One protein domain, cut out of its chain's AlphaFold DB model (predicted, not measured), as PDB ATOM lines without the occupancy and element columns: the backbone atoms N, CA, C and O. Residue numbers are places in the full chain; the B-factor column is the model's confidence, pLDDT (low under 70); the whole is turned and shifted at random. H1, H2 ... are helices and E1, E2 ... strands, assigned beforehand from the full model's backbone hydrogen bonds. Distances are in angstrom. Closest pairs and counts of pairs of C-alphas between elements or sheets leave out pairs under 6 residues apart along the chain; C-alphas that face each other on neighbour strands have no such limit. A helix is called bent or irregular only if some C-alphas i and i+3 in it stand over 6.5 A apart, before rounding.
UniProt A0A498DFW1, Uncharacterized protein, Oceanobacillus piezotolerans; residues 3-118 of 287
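What this domain is: This is residues 3 to 118 of the 287 residues of an uncharacterized protein of Oceanobacillus piezotolerans (UniProt A0A498DFW1). A small three-stranded sheet, E1 E2 E3, has H1 over one face, and H1 sits in the middle of the domain between this sheet, H2 and H3. H3 and H4 form a helical hairpin that packs on H1 through H3, with H4 on the far side of H3, while the short E4 pairs with residues 3 to 4. The printed part has 116 residues with four named strands and four named helices, in the order E1 E2 E3 H1 H2 E4 H3 H4; the sheet, order E1, E2, E3, is antiparallel, and the class is mixed, helices and strands. It is compact, with a radius of gyration of the C-alphas of 14.3 A and spans of 38 by 33 by 22 A.

Where its parts are: Find C-alpha 8 at (-26.749, -42.219, 14.628), where E1 begins; it runs to residue 13, 16.2 A. E2 is residues 16 to 21, 16.2 A, and E3 residues 27 to 32, 14.1 A. H1, residues 38 to 47, begins at C-alpha 38, (-27.355, -52.601, 1.573), and spans 14.0 A. H2 is residues 57 to 68, 16.6 A, and E4 residues 73 to 75, 6.5 A. H3, residues 78 to 97, spans 29.8 A, with a kink of 30 degrees near residue 91; it is irregular, C-alphas 93 and 96 being 7.7 A apart. H4, residues 101 to 117, spans 24.4 A and ends at (-19.203, -47.793, 34.525).

How they stand to each other: Start at E1 E2 E3, a meander, each strand the antiparallel neighbour of the one before. In the hairpin E1 and E2, look for N 11 and O 18, 3.0 A; in the hairpin E2 and E3, N 19 and O 29, 2.9 A. H1 is on this sheet in two layers, a helix on one face, at a height of 10.2 A, over E1 and along it at 3 degrees on the local plane. H2 touches H1 with residues 58 to 62 alone, at a steep tilt of 47 degrees, the same way; the closest C-alphas, Leu 41 and Glu 58, are 5.8 A apart. H3 touches H1 with residues 81 to 88 alone, at a steep tilt of 58 degrees, opposite ways; the closest C-alphas, Phe 47 and Arg 85, are 6.0 A apart. H3 and H4, a helical hairpin, touch at a shallow tilt of 14 degrees, opposite ways; the closest C-alphas, Lys 80 and Leu 115, are 7.7 A apart. E4 pairs with no named strand. H1 and H4 are apart. H1, H2 and H4 have every O i to N i+4 pair within hydrogen-bond range, H3 12 of 16.

The domain as a whole: The C-alphas farthest apart, Phe 55 and Ile 99, are 42.6 A from each other. The printed part has no cut and no long link. Look for pLDDT under 70 at residues 50 to 55, 79 and 118; the mean of the printed part is 90.1.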
ATOM      1  N   LEU A   3     -17.664 -49.146  15.508       93.00
ATOM      2  CA  LEU A   3     -19.118 -49.299  15.525       93.00
ATOM      3  C   LEU A   3     -19.750 -47.918  15.462       93.00
ATOM      4  O   LEU A   3     -19.319 -47.027  16.188       93.00
ATOM      5  N   LEU A   4     -20.757 -47.718  14.615       95.31
ATOM      6  CA  LEU A   4     -21.468 -46.443  14.560       95.31
ATOM      7  C   LEU A   4     -22.101 -46.145  15.931       95.31
ATOM      8  O   LEU A   4     -22.716 -47.035  16.526       95.31
ATOM      9  N   ASN A   5     -21.979 -44.914  16.436       95.38
ATOM     10  CA  ASN A   5     -22.528 -44.535  17.748       95.38
ATOM     11  C   ASN A   5     -24.056 -44.664  17.780       95.38
ATOM     12  O   ASN A   5     -24.717 -44.353  16.789       95.38
ATOM     13  N   HIS A   6     -24.625 -45.086  18.919       95.62
ATOM     14  CA  HIS A   6     -26.070 -45.336  19.105       95.62
ATOM     15  C   HIS A   6     -26.978 -44.163  18.708       95.62
ATOM     16  O   HIS A   6     -28.092 -44.382  18.228       95.62
ATOM     17  N   GLN A   7     -26.466 -42.937  18.835       96.44
ATOM     18  CA  GLN A   7     -27.123 -41.707  18.395       96.44
ATOM     19  C   GLN A   7     -27.466 -41.701  16.905       96.44
ATOM     20  O   GLN A   7     -28.523 -41.203  16.526       96.44
ATOM     21  N   TYR A   8     -26.602 -42.279  16.073       97.12
ATOM     22  CA  TYR A   8     -26.749 -42.219  14.628       97.12
ATOM     23  C   TYR A   8     -27.562 -43.391  14.074       97.12
ATOM     24  O   TYR A   8     -27.454 -44.533  14.542       97.12
ATOM     25  N   GLU A   9     -28.337 -43.087  13.040       96.38
ATOM     26  CA  GLU A   9     -29.216 -44.000  12.315       96.38
ATOM     27  C   GLU A   9     -28.825 -44.046  10.836       96.38
ATOM     28  O   GLU A   9     -28.539 -43.019  10.219       96.38
ATOM     29  N   ILE A  10     -28.846 -45.244  10.254       96.00
ATOM     30  CA  ILE A  10     -28.688 -45.450   8.815       96.00
ATOM     31  C   ILE A  10     -30.060 -45.523   8.152       96.00
ATOM     32  O   ILE A  10     -30.802 -46.495   8.350       96.00
ATOM     33  N   LYS A  11     -30.335 -44.536   7.297       94.38
ATOM     34  CA  LYS A  11     -31.480 -44.503   6.382       94.38
ATOM     35  C   LYS A  11     -30.989 -44.737   4.957       94.38
ATOM     36  O   LYS A  11     -29.884 -44.338   4.592       94.38
ATOM     37  N   VAL A  12     -31.792 -45.418   4.147       92.75
ATOM     38  CA  VAL A  12     -31.469 -45.677   2.742       92.75
ATOM     39  C   VAL A  12     -32.637 -45.224   1.891       92.75
ATOM     40  O   VAL A  12     -33.764 -45.661   2.114       92.75
ATOM     41  N   PHE A  13     -32.351 -44.375   0.912       92.19
ATOM     42  CA  PHE A  13     -33.314 -43.941  -0.090       92.19
ATOM     43  C   PHE A  13     -32.676 -44.116  -1.465       92.19
ATOM     44  O   PHE A  13     -31.540 -43.693  -1.682       92.19
ATOM     45  N   GLU A  14     -33.374 -44.814  -2.362       88.88
ATOM     46  CA  GLU A  14     -32.850 -45.224  -3.669       88.88
ATOM     47  C   GLU A  14     -31.472 -45.909  -3.542       88.88
ATOM     48  O   GLU A  14     -31.362 -46.980  -2.932       88.88
ATOM     49  N   ASN A  15     -30.421 -45.296  -4.089       91.19
ATOM     50  CA  ASN A  15     -29.043 -45.786  -4.068       91.19
ATOM     51  C   ASN A  15     -28.123 -44.926  -3.198       91.19
ATOM     52  O   ASN A  15     -26.911 -44.950  -3.391       91.19
ATOM     53  N   ILE A  16     -28.677 -44.195  -2.232       94.31
ATOM     54  CA  ILE A  16     -27.905 -43.371  -1.304       94.31
ATOM     55  C   ILE A  16     -28.142 -43.864   0.124       94.31
ATOM     56  O   ILE A  16     -29.278 -44.040   0.573       94.31
ATOM     57  N   MET A  17     -27.044 -44.107   0.839       96.31
ATOM     58  CA  MET A  17     -27.053 -44.370   2.274       96.31
ATOM     59  C   MET A  17     -26.772 -43.070   3.019       96.31
ATOM     60  O   MET A  17     -25.757 -42.423   2.765       96.31
ATOM     61  N   PHE A  18     -27.647 -42.724   3.957       96.88
ATOM     62  CA  PHE A  18     -27.548 -41.537   4.795       96.88
ATOM     63  C   PHE A  18     -27.303 -41.951   6.239       96.88
ATOM     64  O   PHE A  18     -27.975 -42.844   6.759       96.88
ATOM     65  N   VAL A  19     -26.373 -41.268   6.899       97.25
ATOM     66  CA  VAL A  19     -26.201 -41.349   8.348       97.25
ATOM     67  C   VAL A  19     -26.786 -40.093   8.966       97.25
ATOM     68  O   VAL A  19     -26.268 -38.994   8.764       97.25
ATOM     69  N   HIS A  20     -27.880 -40.273   9.696       96.50
ATOM     70  CA  HIS A  20     -28.605 -39.211  10.380       96.50
ATOM     71  C   HIS A  20     -28.268 -39.198  11.863       96.50
ATOM     72  O   HIS A  20     -28.046 -40.244  12.474       96.50
ATOM     73  N   ASP A  21     -28.278 -38.013  12.449       96.56
ATOM     74  CA  ASP A  21     -28.303 -37.823  13.890       96.56
ATOM     75  C   ASP A  21     -29.746 -37.822  14.378       96.56
ATOM     76  O   ASP A  21     -30.508 -36.921  14.056       96.56
ATOM     77  N   SER A  22     -30.137 -38.829  15.154       94.31
ATOM     78  CA  SER A  22     -31.529 -38.946  15.594       94.31
ATOM     79  C   SER A  22     -31.931 -37.952  16.690       94.31
ATOM     80  O   SER A  22     -33.091 -37.948  17.087       94.31
ATOM     81  N   ILE A  23     -31.009 -37.122  17.195       94.19
ATOM     82  CA  ILE A  23     -31.345 -36.034  18.123       94.19
ATOM     83  C   ILE A  23     -31.641 -34.747  17.349       94.19
ATOM     84  O   ILE A  23     -32.649 -34.099  17.622       94.19
ATOM     85  N   SER A  24     -30.775 -34.374  16.399       93.94
ATOM     86  CA  SER A  24     -30.928 -33.137  15.616       93.94
ATOM     87  C   SER A  24     -31.692 -33.310  14.297       93.94
ATOM     88  O   SER A  24     -32.008 -32.316  13.655       93.94
ATOM     89  N   ASP A  25     -31.959 -34.551  13.886       90.50
ATOM     90  CA  ASP A  25     -32.496 -34.960  12.576       90.50
ATOM     91  C   ASP A  25     -31.640 -34.523  11.366       90.50
ATOM     92  O   ASP A  25     -32.064 -34.552  10.211       90.50
ATOM     93  N   GLU A  26     -30.377 -34.163  11.603       96.12
ATOM     94  CA  GLU A  26     -29.460 -33.742  10.546       96.12
ATOM     95  C   GLU A  26     -28.778 -34.929   9.859       96.12
ATOM     96  O   GLU A  26     -28.291 -35.862  10.507       96.12
ATOM     97  N   VAL A  27     -28.635 -34.841   8.534       96.75
ATOM     98  CA  VAL A  27     -27.747 -35.721   7.764       96.75
ATOM     99  C   VAL A  27     -26.297 -35.347   8.068       96.75
ATOM    100  O   VAL A  27     -25.860 -34.237   7.774       96.75
ATOM    101  N   LYS A  28     -25.522 -36.283   8.613       96.62
ATOM    102  CA  LYS A  28     -24.100 -36.073   8.924       96.62
ATOM    103  C   LYS A  28     -23.191 -36.418   7.756       96.62
ATOM    104  O   LYS A  28     -22.197 -35.736   7.518       96.62
ATOM    105  N   PHE A  29     -23.532 -37.466   7.017       95.75
ATOM    106  CA  PHE A  29     -22.906 -37.786   5.741       95.75
ATOM    107  C   PHE A  29     -23.793 -38.723   4.926       95.75
ATOM    108  O   PHE A  29     -24.660 -39.418   5.462       95.75
ATOM    109  N   ALA A  30     -23.542 -38.745   3.622       95.00
ATOM    110  CA  ALA A  30     -24.203 -39.629   2.683       95.00
ATOM    111  C   ALA A  30     -23.210 -40.119   1.629       95.00
ATOM    112  O   ALA A  30     -22.214 -39.449   1.341       95.00
ATOM    113  N   PHE A  31     -23.469 -41.292   1.067       93.88
ATOM    114  CA  PHE A  31     -22.684 -41.830  -0.038       93.88
ATOM    115  C   PHE A  31     -23.527 -42.771  -0.891       93.88
ATOM    116  O   PHE A  31     -24.494 -43.381  -0.429       93.88
ATOM    117  N   GLU A  32     -23.138 -42.872  -2.156       93.31
ATOM    118  CA  GLU A  32     -23.772 -43.757  -3.119       93.31
ATOM    119  C   GLU A  32     -23.407 -45.222  -2.840       93.31
ATOM    120  O   GLU A  32     -22.263 -45.545  -2.507       93.31
ATOM    121  N   ILE A  33     -24.390 -46.112  -2.976       91.88
ATOM    122  CA  ILE A  33     -24.273 -47.551  -2.705       91.88
ATOM    123  C   ILE A  33     -24.670 -48.420  -3.908       91.88
ATOM    124  O   ILE A  33     -25.170 -49.536  -3.748       91.88
ATOM    125  N   TYR A  34     -24.478 -47.907  -5.124       88.31
ATOM    126  CA  TYR A  34     -24.805 -48.615  -6.362       88.31
ATOM    127  C   TYR A  34     -24.090 -49.977  -6.449       88.31
ATOM    128  O   TYR A  34     -22.876 -50.065  -6.263       88.31
ATOM    129  N   ASN A  35     -24.845 -51.042  -6.752       87.31
ATOM    130  CA  ASN A  35     -24.366 -52.433  -6.822       87.31
ATOM    131  C   ASN A  35     -23.705 -52.973  -5.536       87.31
ATOM    132  O   ASN A  35     -22.786 -53.792  -5.616       87.31
ATOM    133  N   LEU A  36     -24.160 -52.532  -4.358       89.56
ATOM    134  CA  LEU A  36     -23.703 -53.042  -3.060       89.56
ATOM    135  C   LEU A  36     -24.832 -53.712  -2.281       89.56
ATOM    136  O   LEU A  36     -26.000 -53.322  -2.384       89.56
ATOM    137  N   ASP A  37     -24.471 -54.664  -1.421       90.50
ATOM    138  CA  ASP A  37     -25.416 -55.228  -0.459       90.50
ATOM    139  C   ASP A  37     -25.686 -54.227   0.680       90.50
ATOM    140  O   ASP A  37     -24.893 -54.032   1.608       90.50
ATOM    141  N   LYS A  38     -26.864 -53.597   0.610       91.00
ATOM    142  CA  LYS A  38     -27.355 -52.601   1.573       91.00
ATOM    143  C   LYS A  38     -27.484 -53.182   2.986       91.00
ATOM    144  O   LYS A  38     -27.164 -52.506   3.966       91.00
ATOM    145  N   GLY A  39     -27.939 -54.432   3.092       90.25
ATOM    146  CA  GLY A  39     -28.119 -55.129   4.363       90.25
ATOM    147  C   GLY A  39     -26.779 -55.462   5.007       90.25
ATOM    148  O   GLY A  39     -26.591 -55.207   6.201       90.25
ATOM    149  N   LYS A  40     -25.820 -55.951   4.210       91.56
ATOM    150  CA  LYS A  40     -24.443 -56.182   4.658       91.56
ATOM    151  C   LYS A  40     -23.793 -54.878   5.117       91.56
ATOM    152  O   LYS A  40     -23.294 -54.834   6.236       91.56
ATOM    153  N   LEU A  41     -23.860 -53.801   4.330       92.81
ATOM    154  CA  LEU A  41     -23.310 -52.492   4.711       92.81
ATOM    155  C   LEU A  41     -23.875 -51.981   6.038       92.81
ATOM    156  O   LEU A  41     -23.106 -51.638   6.936       92.81
ATOM    157  N   LYS A  42     -25.207 -51.973   6.196       93.50
ATOM    158  CA  LYS A  42     -25.848 -51.532   7.444       93.50
ATOM    159  C   LYS A  42     -25.364 -52.363   8.636       93.50
ATOM    160  O   LYS A  42     -24.992 -51.795   9.662       93.50
ATOM    161  N   LYS A  43     -25.287 -53.692   8.486       92.44
ATOM    162  CA  LYS A  43     -24.739 -54.588   9.519       92.44
ATOM    163  C   LYS A  43     -23.280 -54.270   9.849       92.44
ATOM    164  O   LYS A  43     -22.934 -54.227  11.024       92.44
ATOM    165  N   LEU A  44     -22.440 -54.010   8.849       92.44
ATOM    166  CA  LEU A  44     -21.028 -53.682   9.056       92.44
ATOM    167  C   LEU A  44     -20.838 -52.350   9.793       92.44
ATOM    168  O   LEU A  44     -19.997 -52.268  10.683       92.44
ATOM    169  N   PHE A  45     -21.633 -51.323   9.490       94.06
ATOM    170  CA  PHE A  45     -21.576 -50.063  10.237       94.06
ATOM    171  C   PHE A  45     -22.046 -50.219  11.687       94.06
ATOM    172  O   PHE A  45     -21.445 -49.649  12.597       94.06
ATOM    173  N   TYR A  46     -23.119 -50.977  11.915       93.69
ATOM    174  CA  TYR A  46     -23.725 -51.126  13.241       93.69
ATOM    175  C   TYR A  46     -23.007 -52.119  14.152       93.69
ATOM    176  O   TYR A  46     -22.981 -51.908  15.364       93.69
ATOM    177  N   PHE A  47     -22.447 -53.194  13.592       88.81
ATOM    178  CA  PHE A  47     -21.887 -54.331  14.336       88.81
ATOM    179  C   PHE A  47     -20.403 -54.585  14.049       88.81
ATOM    180  O   PHE A  47     -19.782 -55.430  14.707       88.81
ATOM    181  N   GLY A  48     -19.836 -53.773  13.156       84.44
ATOM    182  CA  GLY A  48     -18.414 -53.532  13.002       84.44
ATOM    183  C   GLY A  48     -17.718 -54.450  12.011       84.44
ATOM    184  O   GLY A  48     -18.267 -55.441  11.534       84.44
ATOM    185  N   LEU A  49     -16.473 -54.081  11.719       77.69
ATOM    186  CA  LEU A  49     -15.538 -54.818  10.877       77.69
ATOM    187  C   LEU A  49     -14.463 -55.494  11.724       77.69
ATOM    188  O   LEU A  49     -13.868 -54.863  12.608       77.69
ATOM    189  N   GLU A  50     -14.132 -56.738  11.402       66.69
ATOM    190  CA  GLU A  50     -12.914 -57.351  11.926       66.69
ATOM    191  C   GLU A  50     -11.679 -56.601  11.396       66.69
ATOM    192  O   GLU A  50     -11.695 -56.023  10.310       66.69
ATOM    193  N   LYS A  51     -10.605 -56.537  12.196       59.06
ATOM    194  CA  LYS A  51      -9.379 -55.769  11.887       59.06
ATOM    195  C   LYS A  51      -8.506 -56.420  10.793       59.06
ATOM    196  O   LYS A  51      -7.291 -56.238  10.784       59.06
ATOM    197  N   THR A  52      -9.090 -57.197   9.896       60.75
ATOM    198  CA  THR A  52      -8.388 -57.895   8.817       60.75
ATOM    199  C   THR A  52      -8.441 -57.083   7.521       60.75
ATOM    200  O   THR A  52      -9.331 -56.256   7.304       60.75
ATOM    201  N   ILE A  53      -7.435 -57.273   6.659       60.09
ATOM    202  CA  ILE A  53      -7.448 -56.725   5.297       60.09
ATOM    203  C   ILE A  53      -8.640 -57.354   4.581       60.09
ATOM    204  O   ILE A  53      -8.693 -58.575   4.432       60.09
ATOM    205  N   SER A  54      -9.602 -56.529   4.173       64.06
ATOM    206  CA  SER A  54     -10.810 -57.022   3.529       64.06
ATOM    207  C   SER A  54     -10.716 -56.974   2.009       64.06
ATOM    208  O   SER A  54     -10.399 -55.945   1.403       64.06
ATOM    209  N   PHE A  55     -11.081 -58.093   1.394       69.19
ATOM    210  CA  PHE A  55     -11.220 -58.234  -0.052       69.19
ATOM    211  C   PHE A  55     -12.639 -57.902  -0.549       69.19
ATOM    212  O   PHE A  55     -12.856 -57.819  -1.757       69.19
ATOM    213  N   HIS A  56     -13.607 -57.679   0.348       85.19
ATOM    214  CA  HIS A  56     -14.992 -57.374  -0.020       85.19
ATOM    215  C   HIS A  56     -15.231 -55.865  -0.171       85.19
ATOM    216  O   HIS A  56     -14.790 -55.058   0.650       85.19
ATOM    217  N   ARG A  57     -15.990 -55.478  -1.207       88.81
ATOM    218  CA  ARG A  57     -16.266 -54.067  -1.538       88.81
ATOM    219  C   ARG A  57     -16.956 -53.314  -0.398       88.81
ATOM    220  O   ARG A  57     -16.557 -52.195  -0.089       88.81
ATOM    221  N   GLU A  58     -17.948 -53.921   0.253       90.94
ATOM    222  CA  GLU A  58     -18.696 -53.298   1.355       90.94
ATOM    223  C   GLU A  58     -17.789 -52.962   2.542       90.94
ATOM    224  O   GLU A  58     -17.883 -51.893   3.138       90.94
ATOM    225  N   GLU A  59     -16.868 -53.864   2.864       90.19
ATOM    226  CA  GLU A  59     -15.948 -53.716   3.988       90.19
ATOM    227  C   GLU A  59     -14.905 -52.628   3.705       90.19
ATOM    228  O   GLU A  59     -14.642 -51.795   4.570       90.19
ATOM    229  N   GLN A  60     -14.391 -52.550   2.472       89.75
ATOM    230  CA  GLN A  60     -13.513 -51.457   2.036       89.75
ATOM    231  C   GLN A  60     -14.206 -50.089   2.108       89.75
ATOM    232  O   GLN A  60     -13.585 -49.094   2.486       89.75
ATOM    233  N   ILE A  61     -15.494 -50.022   1.763       91.00
ATOM    234  CA  ILE A  61     -16.280 -48.786   1.863       91.00
ATOM    235  C   ILE A  61     -16.440 -48.371   3.319       91.00
ATOM    236  O   ILE A  61     -16.154 -47.223   3.655       91.00
ATOM    237  N   VAL A  62     -16.818 -49.299   4.198       91.62
ATOM    238  CA  VAL A  62     -16.947 -49.012   5.631       91.62
ATOM    239  C   VAL A  62     -15.600 -48.557   6.207       91.62
ATOM    240  O   VAL A  62     -15.570 -47.566   6.933       91.62
ATOM    241  N   GLN A  63     -14.472 -49.175   5.829       90.88
ATOM    242  CA  GLN A  63     -13.133 -48.721   6.237       90.88
ATOM    243  C   GLN A  63     -12.850 -47.275   5.802       90.88
ATOM    244  O   GLN A  63     -12.422 -46.467   6.627       90.88
ATOM    245  N   LYS A  64     -13.130 -46.922   4.541       91.62
ATOM    246  CA  LYS A  64     -12.963 -45.548   4.031       91.62
ATOM    247  C   LYS A  64     -13.857 -44.549   4.766       91.62
ATOM    248  O   LYS A  64     -13.406 -43.454   5.096       91.62
ATOM    249  N   VAL A  65     -15.109 -44.916   5.040       93.31
ATOM    250  CA  VAL A  65     -16.058 -44.064   5.774       93.31
ATOM    251  C   VAL A  65     -15.587 -43.847   7.210       93.31
ATOM    252  O   VAL A  65     -15.555 -42.708   7.662       93.31
ATOM    253  N   VAL A  66     -15.148 -44.899   7.904       92.19
ATOM    254  CA  VAL A  66     -14.603 -44.801   9.268       92.19
ATOM    255  C   VAL A  66     -13.352 -43.919   9.308       92.19
ATOM    256  O   VAL A  66     -13.224 -43.091  10.205       92.19
ATOM    257  N   GLN A  67     -12.447 -44.052   8.333       91.69
ATOM    258  CA  GLN A  67     -11.248 -43.212   8.235       91.69
ATOM    259  C   GLN A  67     -11.585 -41.739   7.980       91.69
ATOM    260  O   GLN A  67     -10.946 -40.856   8.546       91.69
ATOM    261  N   ARG A  68     -12.586 -41.466   7.136       95.31
ATOM    262  CA  ARG A  68     -13.000 -40.102   6.778       95.31
ATOM    263  C   ARG A  68     -13.835 -39.424   7.865       95.31
ATOM    264  O   ARG A  68     -13.749 -38.210   8.025       95.31
ATOM    265  N   TYR A  69     -14.637 -40.194   8.596       94.56
ATOM    266  CA  TYR A  69     -15.617 -39.707   9.566       94.56
ATOM    267  C   TYR A  69     -15.445 -40.376  10.944       94.56
ATOM    268  O   TYR A  69     -16.410 -40.918  11.483       94.56
ATOM    269  N   PRO A  70     -14.249 -40.348  11.561       91.94
ATOM    270  CA  PRO A  70     -13.955 -41.146  12.756       91.94
ATOM    271  C   PRO A  70     -14.812 -40.773  13.974       91.94
ATOM    272  O   PRO A  70     -15.153 -41.642  14.770       91.94
ATOM    273  N   ASN A  71     -15.230 -39.508  14.089       94.25
ATOM    274  CA  ASN A  71     -15.992 -38.992  15.236       94.25
ATOM    275  C   ASN A  71     -17.399 -39.603  15.384       94.25
ATOM    276  O   ASN A  71     -18.018 -39.482  16.439       94.25
ATOM    277  N   TYR A  72     -17.913 -40.262  14.342       94.56
ATOM    278  CA  TYR A  72     -19.236 -40.895  14.349       94.56
ATOM    279  C   TYR A  72     -19.198 -42.353  14.826       94.56
ATOM    280  O   TYR A  72     -20.245 -42.987  14.986       94.56
ATOM    281  N   PHE A  73     -17.996 -42.880  15.062       93.38
ATOM    282  CA  PHE A  73     -17.761 -44.269  15.416       93.38
ATOM    283  C   PHE A  73     -17.104 -44.395  16.790       93.38
ATOM    284  O   PHE A  73     -16.203 -43.644  17.154       93.38
ATOM    285  N   THR A  74     -17.503 -45.422  17.527       90.38
ATOM    286  CA  THR A  74     -16.863 -45.847  18.765       90.38
ATOM    287  C   THR A  74     -15.905 -46.987  18.455       90.38
ATOM    288  O   THR A  74     -16.276 -47.979  17.822       90.38
ATOM    289  N   ASN A  75     -14.664 -46.875  18.929       88.12
ATOM    290  CA  ASN A  75     -13.726 -47.990  18.904       88.12
ATOM    291  C   ASN A  75     -13.980 -48.907  20.108       88.12
ATOM    292  O   ASN A  75     -13.629 -48.582  21.243       88.12
ATOM    293  N   CYS A  76     -14.576 -50.067  19.855       83.56
ATOM    294  CA  CYS A  76     -14.822 -51.090  20.862       83.56
ATOM    295  C   CYS A  76     -13.741 -52.178  20.826       83.56
ATOM    296  O   CYS A  76     -13.307 -52.618  19.755       83.56
ATOM    297  N   ASN A  77     -13.336 -52.635  22.013       81.94
ATOM    298  CA  ASN A  77     -12.633 -53.905  22.186       81.94
ATOM    299  C   ASN A  77     -13.640 -55.071  22.211       81.94
ATOM    300  O   ASN A  77     -14.849 -54.846  22.308       81.94
ATOM    301  N   ASP A  78     -13.146 -56.307  22.139       73.50
ATOM    302  CA  ASP A  78     -14.005 -57.494  22.019       73.50
ATOM    303  C   ASP A  78     -14.947 -57.674  23.220       73.50
ATOM    304  O   ASP A  78     -16.105 -58.041  23.045       73.50
ATOM    305  N   LEU A  79     -14.515 -57.297  24.429       68.69
ATOM    306  CA  LEU A  79     -15.348 -57.363  25.637       68.69
ATOM    307  C   LEU A  79     -16.537 -56.388  25.605       68.69
ATOM    308  O   LEU A  79     -17.635 -56.736  26.033       68.69
ATOM    309  N   LYS A  80     -16.350 -55.163  25.094       80.25
ATOM    310  CA  LYS A  80     -17.435 -54.169  24.980       80.25
ATOM    311  C   LYS A  80     -18.318 -54.388  23.754       80.25
ATOM    312  O   LYS A  80     -19.424 -53.853  23.710       80.25
ATOM    313  N   ARG A  81     -17.851 -55.172  22.777       86.06
ATOM    314  CA  ARG A  81     -18.559 -55.440  21.520       86.06
ATOM    315  C   ARG A  81     -19.956 -55.994  21.767       86.06
ATOM    316  O   ARG A  81     -20.908 -55.429  21.251       86.06
ATOM    317  N   ASN A  82     -20.084 -57.069  22.539       87.25
ATOM    318  CA  ASN A  82     -21.373 -57.750  22.709       87.25
ATOM    319  C   ASN A  82     -22.405 -56.842  23.384       87.25
ATOM    320  O   ASN A  82     -23.541 -56.766  22.932       87.25
ATOM    321  N   CYS A  83     -21.978 -56.078  24.393       89.31
ATOM    322  CA  CYS A  83     -22.823 -55.085  25.049       89.31
ATOM    323  C   CYS A  83     -23.304 -54.011  24.064       89.31
ATOM    324  O   CYS A  83     -24.500 -53.758  23.955       89.31
ATOM    325  N   PHE A  84     -22.382 -53.433  23.290       91.69
ATOM    326  CA  PHE A  84     -22.714 -52.423  22.289       91.69
ATOM    327  C   PHE A  84     -23.657 -52.981  21.212       91.69
ATOM    328  O   PHE A  84     -24.605 -52.319  20.813       91.69
ATOM    329  N   ARG A  85     -23.446 -54.218  20.753       91.31
ATOM    330  CA  ARG A  85     -24.328 -54.865  19.769       91.31
ATOM    331  C   ARG A  85     -25.745 -55.046  20.309       91.31
ATOM    332  O   ARG A  85     -26.681 -54.630  19.639       91.31
ATOM    333  N   LEU A  86     -25.881 -55.578  21.524       91.88
ATOM    334  CA  LEU A  86     -27.184 -55.785  22.154       91.88
ATOM    335  C   LEU A  86     -27.923 -54.456  22.356       91.88
ATOM    336  O   LEU A  86     -29.091 -54.323  22.004       91.88
ATOM    337  N   ILE A  87     -27.221 -53.432  22.852       94.56
ATOM    338  CA  ILE A  87     -27.793 -52.089  22.990       94.56
ATOM    339  C   ILE A  87     -28.249 -51.569  21.628       94.56
ATOM    340  O   ILE A  87     -29.358 -51.062  21.539       94.56
ATOM    341  N   ARG A  88     -27.450 -51.733  20.565       95.25
ATOM    342  CA  ARG A  88     -27.818 -51.308  19.206       95.25
ATOM    343  C   ARG A  88     -29.079 -52.009  18.714       95.25
ATOM    344  O   ARG A  88     -29.933 -51.335  18.150       95.25
ATOM    345  N   GLU A  89     -29.193 -53.318  18.901       93.44
ATOM    346  CA  GLU A  89     -30.369 -54.090  18.486       93.44
ATOM    347  C   GLU A  89     -31.646 -53.533  19.128       93.44
ATOM    348  O   GLU A  89     -32.601 -53.212  18.418       93.44
ATOM    349  N   TYR A  90     -31.624 -53.287  20.439       94.31
ATOM    350  CA  TYR A  90     -32.746 -52.665  21.139       94.31
ATOM    351  C   TYR A  90     -32.946 -51.186  20.784       94.31
ATOM    352  O   TYR A  90     -34.088 -50.744  20.663       94.31
ATOM    353  N   THR A  91     -31.874 -50.413  20.566       95.00
ATOM    354  CA  THR A  91     -31.983 -49.023  20.102       95.00
ATOM    355  C   THR A  91     -32.748 -48.972  18.784       95.00
ATOM    356  O   THR A  91     -33.669 -48.178  18.662       95.00
ATOM    357  N   GLU A  92     -32.397 -49.807  17.800       92.88
ATOM    358  CA  GLU A  92     -33.091 -49.827  16.505       92.88
ATOM    359  C   GLU A  92     -34.534 -50.324  16.639       92.88
ATOM    360  O   GLU A  92     -35.415 -49.793  15.967       92.88
ATOM    361  N   LEU A  93     -34.787 -51.292  17.528       91.50
ATOM    362  CA  LEU A  93     -36.134 -51.793  17.798       91.50
ATOM    363  C   LEU A  93     -37.056 -50.706  18.373       91.50
ATOM    364  O   LEU A  93     -38.218 -50.625  17.987       91.50
ATOM    365  N   PHE A  94     -36.551 -49.883  19.295       91.56
ATOM    366  CA  PHE A  94     -37.343 -48.867  19.994       91.56
ATOM    367  C   PHE A  94     -37.225 -47.460  19.402       91.56
ATOM    368  O   PHE A  94     -37.925 -46.565  19.863       91.56
ATOM    369  N   ARG A  95     -36.367 -47.236  18.395       91.19
ATOM    370  CA  ARG A  95     -36.018 -45.892  17.893       91.19
ATOM    371  C   ARG A  95     -37.242 -45.037  17.572       91.19
ATOM    372  O   ARG A  95     -37.299 -43.882  17.976       91.19
ATOM    373  N   TYR A  96     -38.222 -45.616  16.884       90.19
ATOM    374  CA  TYR A  96     -39.442 -44.916  16.468       90.19
ATOM    375  C   TYR A  96     -40.532 -44.877  17.544       90.19
ATOM    376  O   TYR A  96     -41.581 -44.282  17.331       90.19
ATOM    377  N   GLU A  97     -40.296 -45.515  18.688       91.94
ATOM    378  CA  GLU A  97     -41.252 -45.602  19.788       91.94
ATOM    379  C   GLU A  97     -40.981 -44.560  20.875       91.94
ATOM    380  O   GLU A  97     -41.784 -44.431  21.792       91.94
ATOM    381  N   PHE A  98     -39.874 -43.810  20.812       93.19
ATOM    382  CA  PHE A  98     -39.592 -42.749  21.779       93.19
ATOM    383  C   PHE A  98     -40.601 -41.598  21.676       93.19
ATOM    384  O   PHE A  98     -40.927 -41.133  20.587       93.19
ATOM    385  N   ILE A  99     -41.051 -41.096  22.830       93.38
ATOM    386  CA  ILE A  99     -42.044 -40.009  22.939       93.38
ATOM    387  C   ILE A  99     -41.528 -38.711  22.313       93.38
ATOM    388  O   ILE A  99     -42.291 -37.951  21.721       93.38
ATOM    389  N   SER A 100     -40.233 -38.433  22.462       93.69
ATOM    390  CA  SER A 100     -39.590 -37.274  21.848       93.69
ATOM    391  C   SER A 100     -38.083 -37.475  21.698       93.69
ATOM    392  O   SER A 100     -37.491 -38.373  22.305       93.69
ATOM    393  N   THR A 101     -37.441 -36.583  20.940       94.00
ATOM    394  CA  THR A 101     -35.977 -36.520  20.799       94.00
ATOM    395  C   THR A 101     -35.266 -36.334  22.141       94.00
ATOM    396  O   THR A 101     -34.198 -36.905  22.353       94.00
ATOM    397  N   GLN A 102     -35.876 -35.606  23.083       95.31
ATOM    398  CA  GLN A 102     -35.352 -35.448  24.442       95.31
ATOM    399  C   GLN A 102     -35.309 -36.789  25.190       95.31
ATOM    400  O   GLN A 102     -34.273 -37.140  25.747       95.31
ATOM    401  N   HIS A 103     -36.386 -37.582  25.134       95.75
ATOM    402  CA  HIS A 103     -36.416 -38.911  25.759       95.75
ATOM    403  C   HIS A 103     -35.371 -39.853  25.146       95.75
ATOM    404  O   HIS A 103     -34.730 -40.619  25.868       95.75
ATOM    405  N   PHE A 104     -35.160 -39.771  23.829       96.38
ATOM    406  CA  PHE A 104     -34.101 -40.521  23.157       96.38
ATOM    407  C   PHE A 104     -32.700 -40.072  23.605       96.38
ATOM    408  O   PHE A 104     -31.845 -40.906  23.898       96.38
ATOM    409  N   SER A 105     -32.469 -38.760  23.725       96.19
ATOM    410  CA  SER A 105     -31.211 -38.203  24.236       96.19
ATOM    411  C   SER A 105     -30.915 -38.676  25.661       96.19
ATOM    412  O   SER A 105     -29.793 -39.089  25.954       96.19
ATOM    413  N   ASP A 106     -31.915 -38.676  26.542       96.25
ATOM    414  CA  ASP A 106     -31.746 -39.112  27.928       96.25
ATOM    415  C   ASP A 106     -31.458 -40.618  28.028       96.25
ATOM    416  O   ASP A 106     -30.560 -41.018  28.769       96.25
ATOM    417  N   TYR A 107     -32.110 -41.446  27.203       96.19
ATOM    418  CA  TYR A 107     -31.744 -42.857  27.037       96.19
ATOM    419  C   TYR A 107     -30.279 -43.037  26.600       96.19
ATOM    420  O   TYR A 107     -29.556 -43.853  27.170       96.19
ATOM    421  N   LEU A 108     -29.802 -42.255  25.627       96.19
ATOM    422  CA  LEU A 108     -28.416 -42.351  25.163       96.19
ATOM    423  C   LEU A 108     -27.401 -41.960  26.244       96.19
ATOM    424  O   LEU A 108     -26.341 -42.584  26.327       96.19
ATOM    425  N   LYS A 109     -27.723 -40.980  27.098       94.50
ATOM    426  CA  LYS A 109     -26.887 -40.635  28.260       94.50
ATOM    427  C   LYS A 109     -26.798 -41.804  29.240       94.50
ATOM    428  O   LYS A 109     -25.708 -42.115  29.716       94.50
ATOM    429  N   GLU A 110     -27.913 -42.481  29.520       93.69
ATOM    430  CA  GLU A 110     -27.934 -43.676  30.379       93.69
ATOM    431  C   GLU A 110     -27.093 -44.817  29.780       93.69
ATOM    432  O   GLU A 110     -26.268 -45.410  30.478       93.69
ATOM    433  N   VAL A 111     -27.220 -45.062  28.470       93.19
ATOM    434  CA  VAL A 111     -26.387 -46.014  27.715       93.19
ATOM    435  C   VAL A 111     -24.899 -45.674  27.820       93.19
ATOM    436  O   VAL A 111     -24.076 -46.549  28.092       93.19
ATOM    437  N   GLU A 112     -24.526 -44.409  27.636       91.25
ATOM    438  CA  GLU A 112     -23.130 -43.979  27.722       91.25
ATOM    439  C   GLU A 112     -22.565 -44.186  29.133       91.25
ATOM    440  O   GLU A 112     -21.450 -44.695  29.302       91.25
ATOM    441  N   VAL A 113     -23.343 -43.837  30.160       90.56
ATOM    442  CA  VAL A 113     -22.987 -44.064  31.562       90.56
ATOM    443  C   VAL A 113     -22.793 -45.558  31.835       90.56
ATOM    444  O   VAL A 113     -21.786 -45.937  32.442       90.56
ATOM    445  N   PHE A 114     -23.696 -46.411  31.347       89.31
ATOM    446  CA  PHE A 114     -23.603 -47.865  31.477       89.31
ATOM    447  C   PHE A 114     -22.315 -48.414  30.838       89.31
ATOM    448  O   PHE A 114     -21.511 -49.079  31.499       89.31
ATOM    449  N   LEU A 115     -22.039 -48.042  29.584       87.94
ATOM    450  CA  LEU A 115     -20.848 -48.468  28.835       87.94
ATOM    451  C   LEU A 115     -19.517 -47.994  29.462       87.94
ATOM    452  O   LEU A 115     -18.457 -48.597  29.220       87.94
ATOM    453  N   LYS A 116     -19.547 -46.914  30.257       86.12
ATOM    454  CA  LYS A 116     -18.395 -46.398  31.018       86.12
ATOM    455  C   LYS A 116     -18.201 -47.117  32.354       86.12
ATOM    456  O   LYS A 116     -17.065 -47.459  32.680       86.12
ATOM    457  N   ARG A 117     -19.274 -47.353  33.117       77.44
ATOM    458  CA  ARG A 117     -19.203 -47.793  34.525       77.44
ATOM    459  C   ARG A 117     -18.754 -49.242  34.732       77.44
ATOM    460  O   ARG A 117     -18.451 -49.591  35.864       77.44
ATOM    461  N   LYS A 118     -18.710 -50.088  33.692       68.62
ATOM    462  CA  LYS A 118     -18.477 -51.555  33.776       68.62
ATOM    463  C   LYS A 118     -19.435 -52.319  34.715       68.62
ATOM    464  O   LYS A 118     -19.346 -53.541  34.769       68.62
TER     465      LYS A 118